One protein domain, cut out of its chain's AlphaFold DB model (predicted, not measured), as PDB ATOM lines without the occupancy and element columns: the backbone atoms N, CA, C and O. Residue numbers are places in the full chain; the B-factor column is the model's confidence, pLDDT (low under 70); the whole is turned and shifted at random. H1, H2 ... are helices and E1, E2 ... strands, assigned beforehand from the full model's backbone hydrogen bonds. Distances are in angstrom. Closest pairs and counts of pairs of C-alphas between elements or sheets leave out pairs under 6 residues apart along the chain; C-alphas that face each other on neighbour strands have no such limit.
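What this domain is: This is residues 2 to 62 of the 112 residues of the protein "DUF4316 domain-containing protein" of Lachnospiraceae bacterium (UniProt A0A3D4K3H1). A small head, made of a three-stranded antiparallel sheet with the short helix H1 over one face and the other face bare, has a long helical arm: residues 43 to 62, of which 43 to 60 belong to H2, stick out from it, and the whole has the outline of a rod with this arm at one end. The printed part has 61 residues, with two named helices and three named strands in the order H1, E1, E2, E3, H2. The sheet's order is E1, E2, E3, and the class is mixed, helices and strands. The whole is extended, with a radius of gyration of the C-alphas of 17.2 A and spans of 57 by 23 by 12 A.

Where its parts are: In the sheet, E1 is residues 12 to 16, 12.0 A from first to last C-alpha and starting at (302.202, 155.373, 243.993). E2 is residues 22 to 26, 12.6 A long, and E3 is residues 31 to 35, 13.1 A long. H1 is residues 3 to 8, 8.6 A long, with C-alpha 3 at (310.377, 152.295, 241.608). H2 is residues 40 to 60, 30.4 A long, ending with C-alpha 60 at (339.117, 129.148, 227.511).

How they stand to each other: The three strands form a meander, each strand the antiparallel neighbour of the one before, with E1 and E3 as edge strands. E1 and E2 are a hairpin, their directions at 147 degrees, with N 14 and O 24 within hydrogen-bond range at 3.0 A and N 24 and O 15 at 2.8 A. E2 and E3 are a hairpin at 153 degrees, with N 23 and O 34 within hydrogen-bond range at 2.8 A and N 32 and O 25 at 2.9 A. H1 is on the sheet at a height over the sheet of 8.8 A. It lies only just over E1 and E2, with 3 of its 6 C-alphas on each, and it runs along the strands, at 0 degrees to E1 on the local plane. The closest C-alphas of H1 and E2 are those of Met 6 and Met 25, 7.0 A apart. H2 is not on the sheet, and it is apart from H1, E1 and E2. In H1 every O i to N i+4 pair is within hydrogen-bond range; in H2 it is 16 of 17.

The domain as a whole: The two C-alphas farthest apart, those of Thr 29 and Gln 62, are 58.0 A from each other. Without the stretch that stands free, the body has 41 residues and spans 30 by 17 by 10 A. The printed part has no cut, and its four links between named elements are tight. The mean pLDDT of the printed part is 83.5, and residues 50 to 61 are under 70.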
ATOM      1  N   THR A   2     314.300 154.623 239.707       88.06
ATOM      2  CA  THR A   2     313.773 153.312 240.133       88.06
ATOM      3  C   THR A   2     312.379 153.454 240.745       88.06
ATOM      4  O   THR A   2     311.913 154.570 241.012       88.06
ATOM      5  N   ARG A   3     311.701 152.326 240.975       89.25
ATOM      6  CA  ARG A   3     310.377 152.295 241.608       89.25
ATOM      7  C   ARG A   3     310.417 152.908 243.008       89.25
ATOM      8  O   ARG A   3     309.538 153.689 243.356       89.25
ATOM      9  N   GLU A   4     311.456 152.615 243.777       90.75
ATOM     10  CA  GLU A   4     311.674 153.095 245.146       90.75
ATOM     11  C   GLU A   4     311.905 154.605 245.151       90.75
ATOM     12  O   GLU A   4     311.311 155.321 245.954       90.75
ATOM     13  N   GLN A   5     312.706 155.107 244.206       91.69
ATOM     14  CA  GLN A   5     312.938 156.543 244.039       91.69
ATOM     15  C   GLN A   5     311.643 157.287 243.691       91.69
ATOM     16  O   GLN A   5     311.401 158.377 244.206       91.69
ATOM     17  N   MET A   6     310.787 156.699 242.850       91.62
ATOM     18  CA  MET A   6     309.476 157.272 242.536       91.62
ATOM     19  C   MET A   6     308.498 157.188 243.709       91.62
ATOM     20  O   MET A   6     307.799 158.164 243.979       91.62
ATOM     21  N   SER A   7     308.502 156.081 244.453       90.88
ATOM     22  CA  SER A   7     307.706 155.933 245.674       90.88
ATOM     23  C   SER A   7     308.093 156.968 246.731       90.88
ATOM     24  O   SER A   7     307.215 157.592 247.321       90.88
ATOM     25  N   ALA A   8     309.391 157.210 246.933       93.88
ATOM     26  CA  ALA A   8     309.893 158.238 247.845       93.88
ATOM     27  C   ALA A   8     309.520 159.662 247.394       93.88
ATOM     28  O   ALA A   8     309.317 160.543 248.224       93.88
ATOM     29  N   ALA A   9     309.375 159.882 246.083       92.62
ATOM     30  CA  ALA A   9     308.909 161.141 245.502       92.62
ATOM     31  C   ALA A   9     307.372 161.303 245.508       92.62
ATOM     32  O   ALA A   9     306.856 162.253 244.916       92.62
ATOM     33  N   GLY A  10     306.629 160.391 246.149       93.19
ATOM     34  CA  GLY A  10     305.171 160.464 246.283       93.19
ATOM     35  C   GLY A  10     304.383 159.904 245.096       93.19
ATOM     36  O   GLY A  10     303.183 160.152 244.989       93.19
ATOM     37  N   TYR A  11     305.025 159.158 244.195       95.31
ATOM     38  CA  TYR A  11     304.340 158.438 243.122       95.31
ATOM     39  C   TYR A  11     303.982 157.031 243.602       95.31
ATOM     40  O   TYR A  11     304.859 156.244 243.942       95.31
ATOM     41  N   GLY A  12     302.692 156.704 243.629       93.81
ATOM     42  CA  GLY A  12     302.202 155.373 243.993       93.81
ATOM     43  C   GLY A  12     302.152 154.431 242.793       93.81
ATOM     44  O   GLY A  12     302.104 154.880 241.651       93.81
ATOM     45  N   PHE A  13     302.136 153.123 243.048       94.12
ATOM     46  CA  PHE A  13     301.897 152.118 242.012       94.12
ATOM     47  C   PHE A  13     300.414 152.088 241.620       94.12
ATOM     48  O   PHE A  13     299.559 151.983 242.498       94.12
ATOM     49  N   HIS A  14     300.118 152.147 240.318       92.88
ATOM     50  CA  HIS A  14     298.745 152.058 239.797       92.88
ATOM     51  C   HIS A  14     298.480 150.708 239.138       92.88
ATOM     52  O   HIS A  14     297.577 149.986 239.544       92.88
ATOM     53  N   HIS A  15     299.267 150.364 238.121       91.44
ATOM     54  CA  HIS A  15     299.180 149.083 237.426       91.44
ATOM     55  C   HIS A  15     300.498 148.767 236.714       91.44
ATOM     56  O   HIS A  15     301.374 149.626 236.584       91.44
ATOM     57  N   SER A  16     300.638 147.527 236.257       92.38
ATOM     58  CA  SER A  16     301.728 147.112 235.371       92.38
ATOM     59  C   SER A  16     301.233 147.060 233.932       92.38
ATOM     60  O   SER A  16     300.051 146.809 233.707       92.38
ATOM     61  N   SER A  17     302.129 147.259 232.970       91.44
ATOM     62  CA  SER A  17     301.833 147.006 231.558       91.44
ATOM     63  C   SER A  17     301.468 145.536 231.318       91.44
ATOM     64  O   SER A  17     301.849 144.658 232.098       91.44
ATOM     65  N   ASP A  18     300.759 145.259 230.223       90.12
ATOM     66  CA  ASP A  18     300.299 143.905 229.878       90.12
ATOM     67  C   ASP A  18     301.459 142.907 229.712       90.12
ATOM     68  O   ASP A  18     301.381 141.757 230.149       90.12
ATOM     69  N   ASP A  19     302.579 143.371 229.153       87.56
ATOM     70  CA  ASP A  19     303.834 142.620 228.998       87.56
ATOM     71  C   ASP A  19     304.670 142.537 230.293       87.56
ATOM     72  O   ASP A  19     305.744 141.929 230.321       87.56
ATOM     73  N   ARG A  20     304.190 143.155 231.383       87.81
ATOM     74  CA  ARG A  20     304.858 143.295 232.685       87.81
ATOM     75  C   ARG A  20     306.235 143.963 232.624       87.81
ATOM     76  O   ARG A  20     306.980 143.893 233.605       87.81
ATOM     77  N   ALA A  21     306.590 144.615 231.517       91.00
ATOM     78  CA  ALA A  21     307.872 145.294 231.347       91.00
ATOM     79  C   ALA A  21     307.961 146.607 232.136       91.00
ATOM     80  O   ALA A  21     309.068 147.039 232.465       91.00
ATOM     81  N   TYR A  22     306.820 147.213 232.483       93.25
ATOM     82  CA  TYR A  22     306.764 148.491 233.182       93.25
ATOM     83  C   TYR A  22     305.751 148.501 234.329       93.25
ATOM     84  O   TYR A  22     304.683 147.897 234.262       93.25
ATOM     85  N   HIS A  23     306.079 149.265 235.367       93.38
ATOM     86  CA  HIS A  23     305.170 149.725 236.404       93.38
ATOM     87  C   HIS A  23     304.776 151.173 236.131       93.38
ATOM     88  O   HIS A  23     305.637 152.036 235.943       93.38
ATOM     89  N   ILE A  24     303.478 151.452 236.148       94.44
ATOM     90  CA  ILE A  24     302.956 152.806 236.021       94.44
ATOM     91  C   ILE A  24     302.858 153.420 237.416       94.44
ATOM     92  O   ILE A  24     302.044 153.009 238.247       94.44
ATOM     93  N   MET A  25     303.723 154.403 237.660       95.56
ATOM     94  CA  MET A  25     303.844 155.128 238.919       95.56
ATOM     95  C   MET A  25     303.216 156.515 238.767       95.56
ATOM     96  O   MET A  25     303.616 157.275 237.886       95.56
ATOM     97  N   GLY A  26     302.243 156.868 239.605       94.62
ATOM     98  CA  GLY A  26     301.452 158.091 239.456       94.62
ATOM     99  C   GLY A  26     301.153 158.786 240.780       94.62
ATOM    100  O   GLY A  26     300.944 158.126 241.795       94.62
ATOM    101  N   ASN A  27     301.097 160.119 240.761       94.31
ATOM    102  CA  ASN A  27     300.793 160.953 241.935       94.31
ATOM    103  C   ASN A  27     299.494 161.775 241.788       94.31
ATOM    104  O   ASN A  27     299.313 162.780 242.468       94.31
ATOM    105  N   GLY A  28     298.616 161.387 240.857       88.56
ATOM    106  CA  GLY A  28     297.360 162.086 240.552       88.56
ATOM    107  C   GLY A  28     297.479 163.179 239.483       88.56
ATOM    108  O   GLY A  28     296.534 163.374 238.729       88.56
ATOM    109  N   THR A  29     298.642 163.826 239.345       93.19
ATOM    110  CA  THR A  29     298.876 164.866 238.318       93.19
ATOM    111  C   THR A  29     299.786 164.378 237.195       93.19
ATOM    112  O   THR A  29     299.639 164.775 236.042       93.19
ATOM    113  N   ARG A  30     300.762 163.531 237.525       93.25
ATOM    114  CA  ARG A  30     301.732 162.978 236.577       93.25
ATOM    115  C   ARG A  30     301.837 161.475 236.775       93.25
ATOM    116  O   ARG A  30     301.702 160.978 237.893       93.25
ATOM    117  N   ALA A  31     302.122 160.782 235.683       93.19
ATOM    118  CA  ALA A  31     302.417 159.363 235.678       93.19
ATOM    119  C   ALA A  31     303.679 159.097 234.859       93.19
ATOM    120  O   ALA A  31     303.949 159.782 233.871       93.19
ATOM    121  N   PHE A  32     304.440 158.095 235.278       93.25
ATOM    122  CA  PHE A  32     305.636 157.635 234.595       93.25
ATOM    123  C   PHE A  32     305.632 156.115 234.502       93.25
ATOM    124  O   PHE A  32     305.252 155.427 235.449       93.25
ATOM    125  N   ALA A  33     306.104 155.601 233.371       94.19
ATOM    126  CA  ALA A  33     306.418 154.191 233.218       94.19
ATOM    127  C   ALA A  33     307.846 153.945 233.718       94.19
ATOM    128  O   ALA A  33     308.811 154.467 233.158       94.19
ATOM    129  N   ILE A  34     307.979 153.156 234.778       92.75
ATOM    130  CA  ILE A  34     309.265 152.695 235.300       92.75
ATOM    131  C   ILE A  34     309.461 151.252 234.895       92.75
ATOM    132  O   ILE A  34     308.550 150.444 235.029       92.75
ATOM    133  N   ARG A  35     310.649 150.922 234.393       90.06
ATOM    134  CA  ARG A  35     310.966 149.549 234.005       90.06
ATOM    135  C   ARG A  35     310.831 148.628 235.218       90.06
ATOM    136  O   ARG A  35     311.368 148.927 236.279       90.06
ATOM    137  N   ASN A  36     310.115 147.526 235.044       89.62
ATOM    138  CA  ASN A  36     310.010 146.474 236.040       89.62
ATOM    139  C   ASN A  36     311.284 145.618 235.988       89.62
ATOM    140  O   ASN A  36     311.586 144.988 234.969       89.62
ATOM    141  N   GLU A  37     312.065 145.649 237.062       82.38
ATOM    142  CA  GLU A  37     313.293 144.860 237.188       82.38
ATOM    143  C   GLU A  37     312.998 143.402 237.558       82.38
ATOM    144  O   GLU A  37     313.737 142.518 237.134       82.38
ATOM    145  N   ASP A  38     311.855 143.138 238.192       81.38
ATOM    146  CA  ASP A  38     311.387 141.807 238.594       81.38
ATOM    147  C   ASP A  38     310.587 141.098 237.482       81.38
ATOM    148  O   ASP A  38     309.749 140.233 237.750       81.38
ATOM    149  N   ASN A  39     310.777 141.481 236.211       84.69
ATOM    150  CA  ASN A  39     310.092 140.820 235.101       84.69
ATOM    151  C   ASN A  39     310.749 139.454 234.806       84.69
ATOM    152  O   ASN A  39     311.865 139.435 234.280       84.69
ATOM    153  N   PRO A  40     310.053 138.320 235.033       79.50
ATOM    154  CA  PRO A  40     310.624 136.989 234.838       79.50
ATOM    155  C   PRO A  40     311.024 136.708 233.385       79.50
ATOM    156  O   PRO A  40     311.969 135.959 233.154       79.50
ATOM    157  N   LEU A  41     310.349 137.321 232.404       82.19
ATOM    158  CA  LEU A  41     310.701 137.185 230.987       82.19
ATOM    159  C   LEU A  41     312.063 137.818 230.710       82.19
ATOM    160  O   LEU A  41     312.932 137.193 230.114       82.19
ATOM    161  N   ARG A  42     312.289 139.019 231.246       81.06
ATOM    162  CA  ARG A  42     313.580 139.700 231.145       81.06
ATOM    163  C   ARG A  42     314.674 138.955 231.909       81.06
ATOM    164  O   ARG A  42     315.809 138.902 231.448       81.06
ATOM    165  N   THR A  43     314.359 138.392 233.077       81.69
ATOM    166  CA  THR A  43     315.303 137.554 233.830       81.69
ATOM    167  C   THR A  43     315.718 136.333 233.014       81.69
ATOM    168  O   THR A  43     316.906 136.027 232.948       81.69
ATOM    169  N   ALA A  44     314.763 135.667 232.358       80.94
ATOM    170  CA  ALA A  44     315.048 134.551 231.465       80.94
ATOM    171  C   ALA A  44     315.958 134.984 230.303       80.94
ATOM    172  O   ALA A  44     317.007 134.376 230.107       80.94
ATOM    173  N   GLU A  45     315.630 136.072 229.603       79.00
ATOM    174  CA  GLU A  45     316.453 136.626 228.515       79.00
ATOM    175  C   GLU A  45     317.886 136.934 228.974       79.00
ATOM    176  O   GLU A  45     318.849 136.401 228.418       79.00
ATOM    177  N   LEU A  46     318.043 137.704 230.055       81.38
ATOM    178  CA  LEU A  46     319.359 138.074 230.573       81.38
ATOM    179  C   LEU A  46     320.171 136.846 231.007       81.38
ATOM    180  O   LEU A  46     321.376 136.797 230.769       81.38
ATOM    181  N   SER A  47     319.525 135.838 231.604       76.06
ATOM    182  CA  SER A  47     320.204 134.594 231.975       76.06
ATOM    183  C   SER A  47     320.757 133.849 230.758       76.06
ATOM    184  O   SER A  47     321.858 133.307 230.820       76.06
ATOM    185  N   THR A  48     320.047 133.865 229.625       73.88
ATOM    186  CA  THR A  48     320.535 133.216 228.402       73.88
ATOM    187  C   THR A  48     321.745 133.943 227.825       73.88
ATOM    188  O   THR A  48     322.732 133.293 227.488       73.88
ATOM    189  N   GLU A  49     321.735 135.277 227.802       72.62
ATOM    190  CA  GLU A  49     322.852 136.089 227.300       72.62
ATOM    191  C   GLU A  49     324.092 136.018 228.204       72.62
ATOM    192  O   GLU A  49     325.221 135.917 227.719       72.62
ATOM    193  N   GLN A  50     323.902 136.034 229.527       69.56
ATOM    194  CA  GLN A  50     325.001 135.898 230.486       69.56
ATOM    195  C   GLN A  50     325.658 134.514 230.410       69.56
ATOM    196  O   GLN A  50     326.886 134.425 230.470       69.56
ATOM    197  N   ASN A  51     324.873 133.452 230.214       62.72
ATOM    198  CA  ASN A  51     325.395 132.089 230.137       62.72
ATOM    199  C   ASN A  51     326.337 131.880 228.942       62.72
ATOM    200  O   ASN A  51     327.367 131.232 229.102       62.72
ATOM    201  N   TYR A  52     326.051 132.448 227.765       59.19
ATOM    202  CA  TYR A  52     326.940 132.287 226.603       59.19
ATOM    203  C   TYR A  52     328.338 132.870 226.846       59.19
ATOM    204  O   TYR A  52     329.337 132.206 226.573       59.19
ATOM    205  N   ASN A  53     328.409 134.070 227.426       61.44
ATOM    206  CA  ASN A  53     329.682 134.730 227.723       61.44
ATOM    207  C   ASN A  53     330.463 134.016 228.840       61.44
ATOM    208  O   ASN A  53     331.693 133.994 228.828       61.44
ATOM    209  N   GLN A  54     329.763 133.407 229.801       62.16
ATOM    210  CA  GLN A  54     330.398 132.616 230.855       62.16
ATOM    211  C   GLN A  54     330.933 131.276 230.340       62.16
ATOM    212  O   GLN A  54     332.018 130.863 230.741       62.16
ATOM    213  N   ILE A  55     330.214 130.604 229.436       62.19
ATOM    214  CA  ILE A  55     330.639 129.308 228.887       62.19
ATOM    215  C   ILE A  55     331.905 129.461 228.034       62.19
ATOM    216  O   ILE A  55     332.819 128.644 228.168       62.19
ATOM    217  N   ASP A  56     331.994 130.515 227.217       59.38
ATOM    218  CA  ASP A  56     333.190 130.775 226.403       59.38
ATOM    219  C   ASP A  56     334.413 131.099 227.282       59.38
ATOM    220  O   ASP A  56     335.497 130.548 227.095       59.38
ATOM    221  N   GLY A  57     334.229 131.906 228.332       60.34
ATOM    222  CA  GLY A  57     335.299 132.224 229.280       60.34
ATOM    223  C   GLY A  57     335.766 131.029 230.123       60.34
ATOM    224  O   GLY A  57     336.960 130.867 230.346       60.34
ATOM    225  N   VAL A  58     334.860 130.166 230.595       62.22
ATOM    226  CA  VAL A  58     335.213 129.014 231.451       62.22
ATOM    227  C   VAL A  58     335.954 127.924 230.674       62.22
ATOM    228  O   VAL A  58     336.879 127.315 231.210       62.22
ATOM    229  N   LEU A  59     335.592 127.682 229.411       62.31
ATOM    230  CA  LEU A  59     336.312 126.720 228.572       62.31
ATOM    231  C   LEU A  59     337.702 127.232 228.165       62.31
ATOM    232  O   LEU A  59     338.639 126.434 228.117       62.31
ATOM    233  N   ASN A  60     337.852 128.540 227.937       64.38
ATOM    234  CA  ASN A  60     339.117 129.148 227.511       64.38
ATOM    235  C   ASN A  60     340.052 129.568 228.664       64.38
ATOM    236  O   ASN A  60     341.205 129.884 228.402       64.38
ATOM    237  N   ASN A  61     339.604 129.534 229.925       66.75
ATOM    238  CA  ASN A  61     340.436 129.822 231.107       66.75
ATOM    239  C   ASN A  61     341.001 128.562 231.790       66.75
ATOM    240  O   ASN A  61     341.484 128.636 232.922       66.75
ATOM    241  N   GLN A  62     340.913 127.385 231.164       79.25
ATOM    242  CA  GLN A  62     341.535 126.190 231.734       79.25
ATOM    243  C   GLN A  62     343.063 126.261 231.596       79.25
ATOM    244  O   GLN A  62     343.541 126.498 230.483       79.25
TER     245      GLN A  62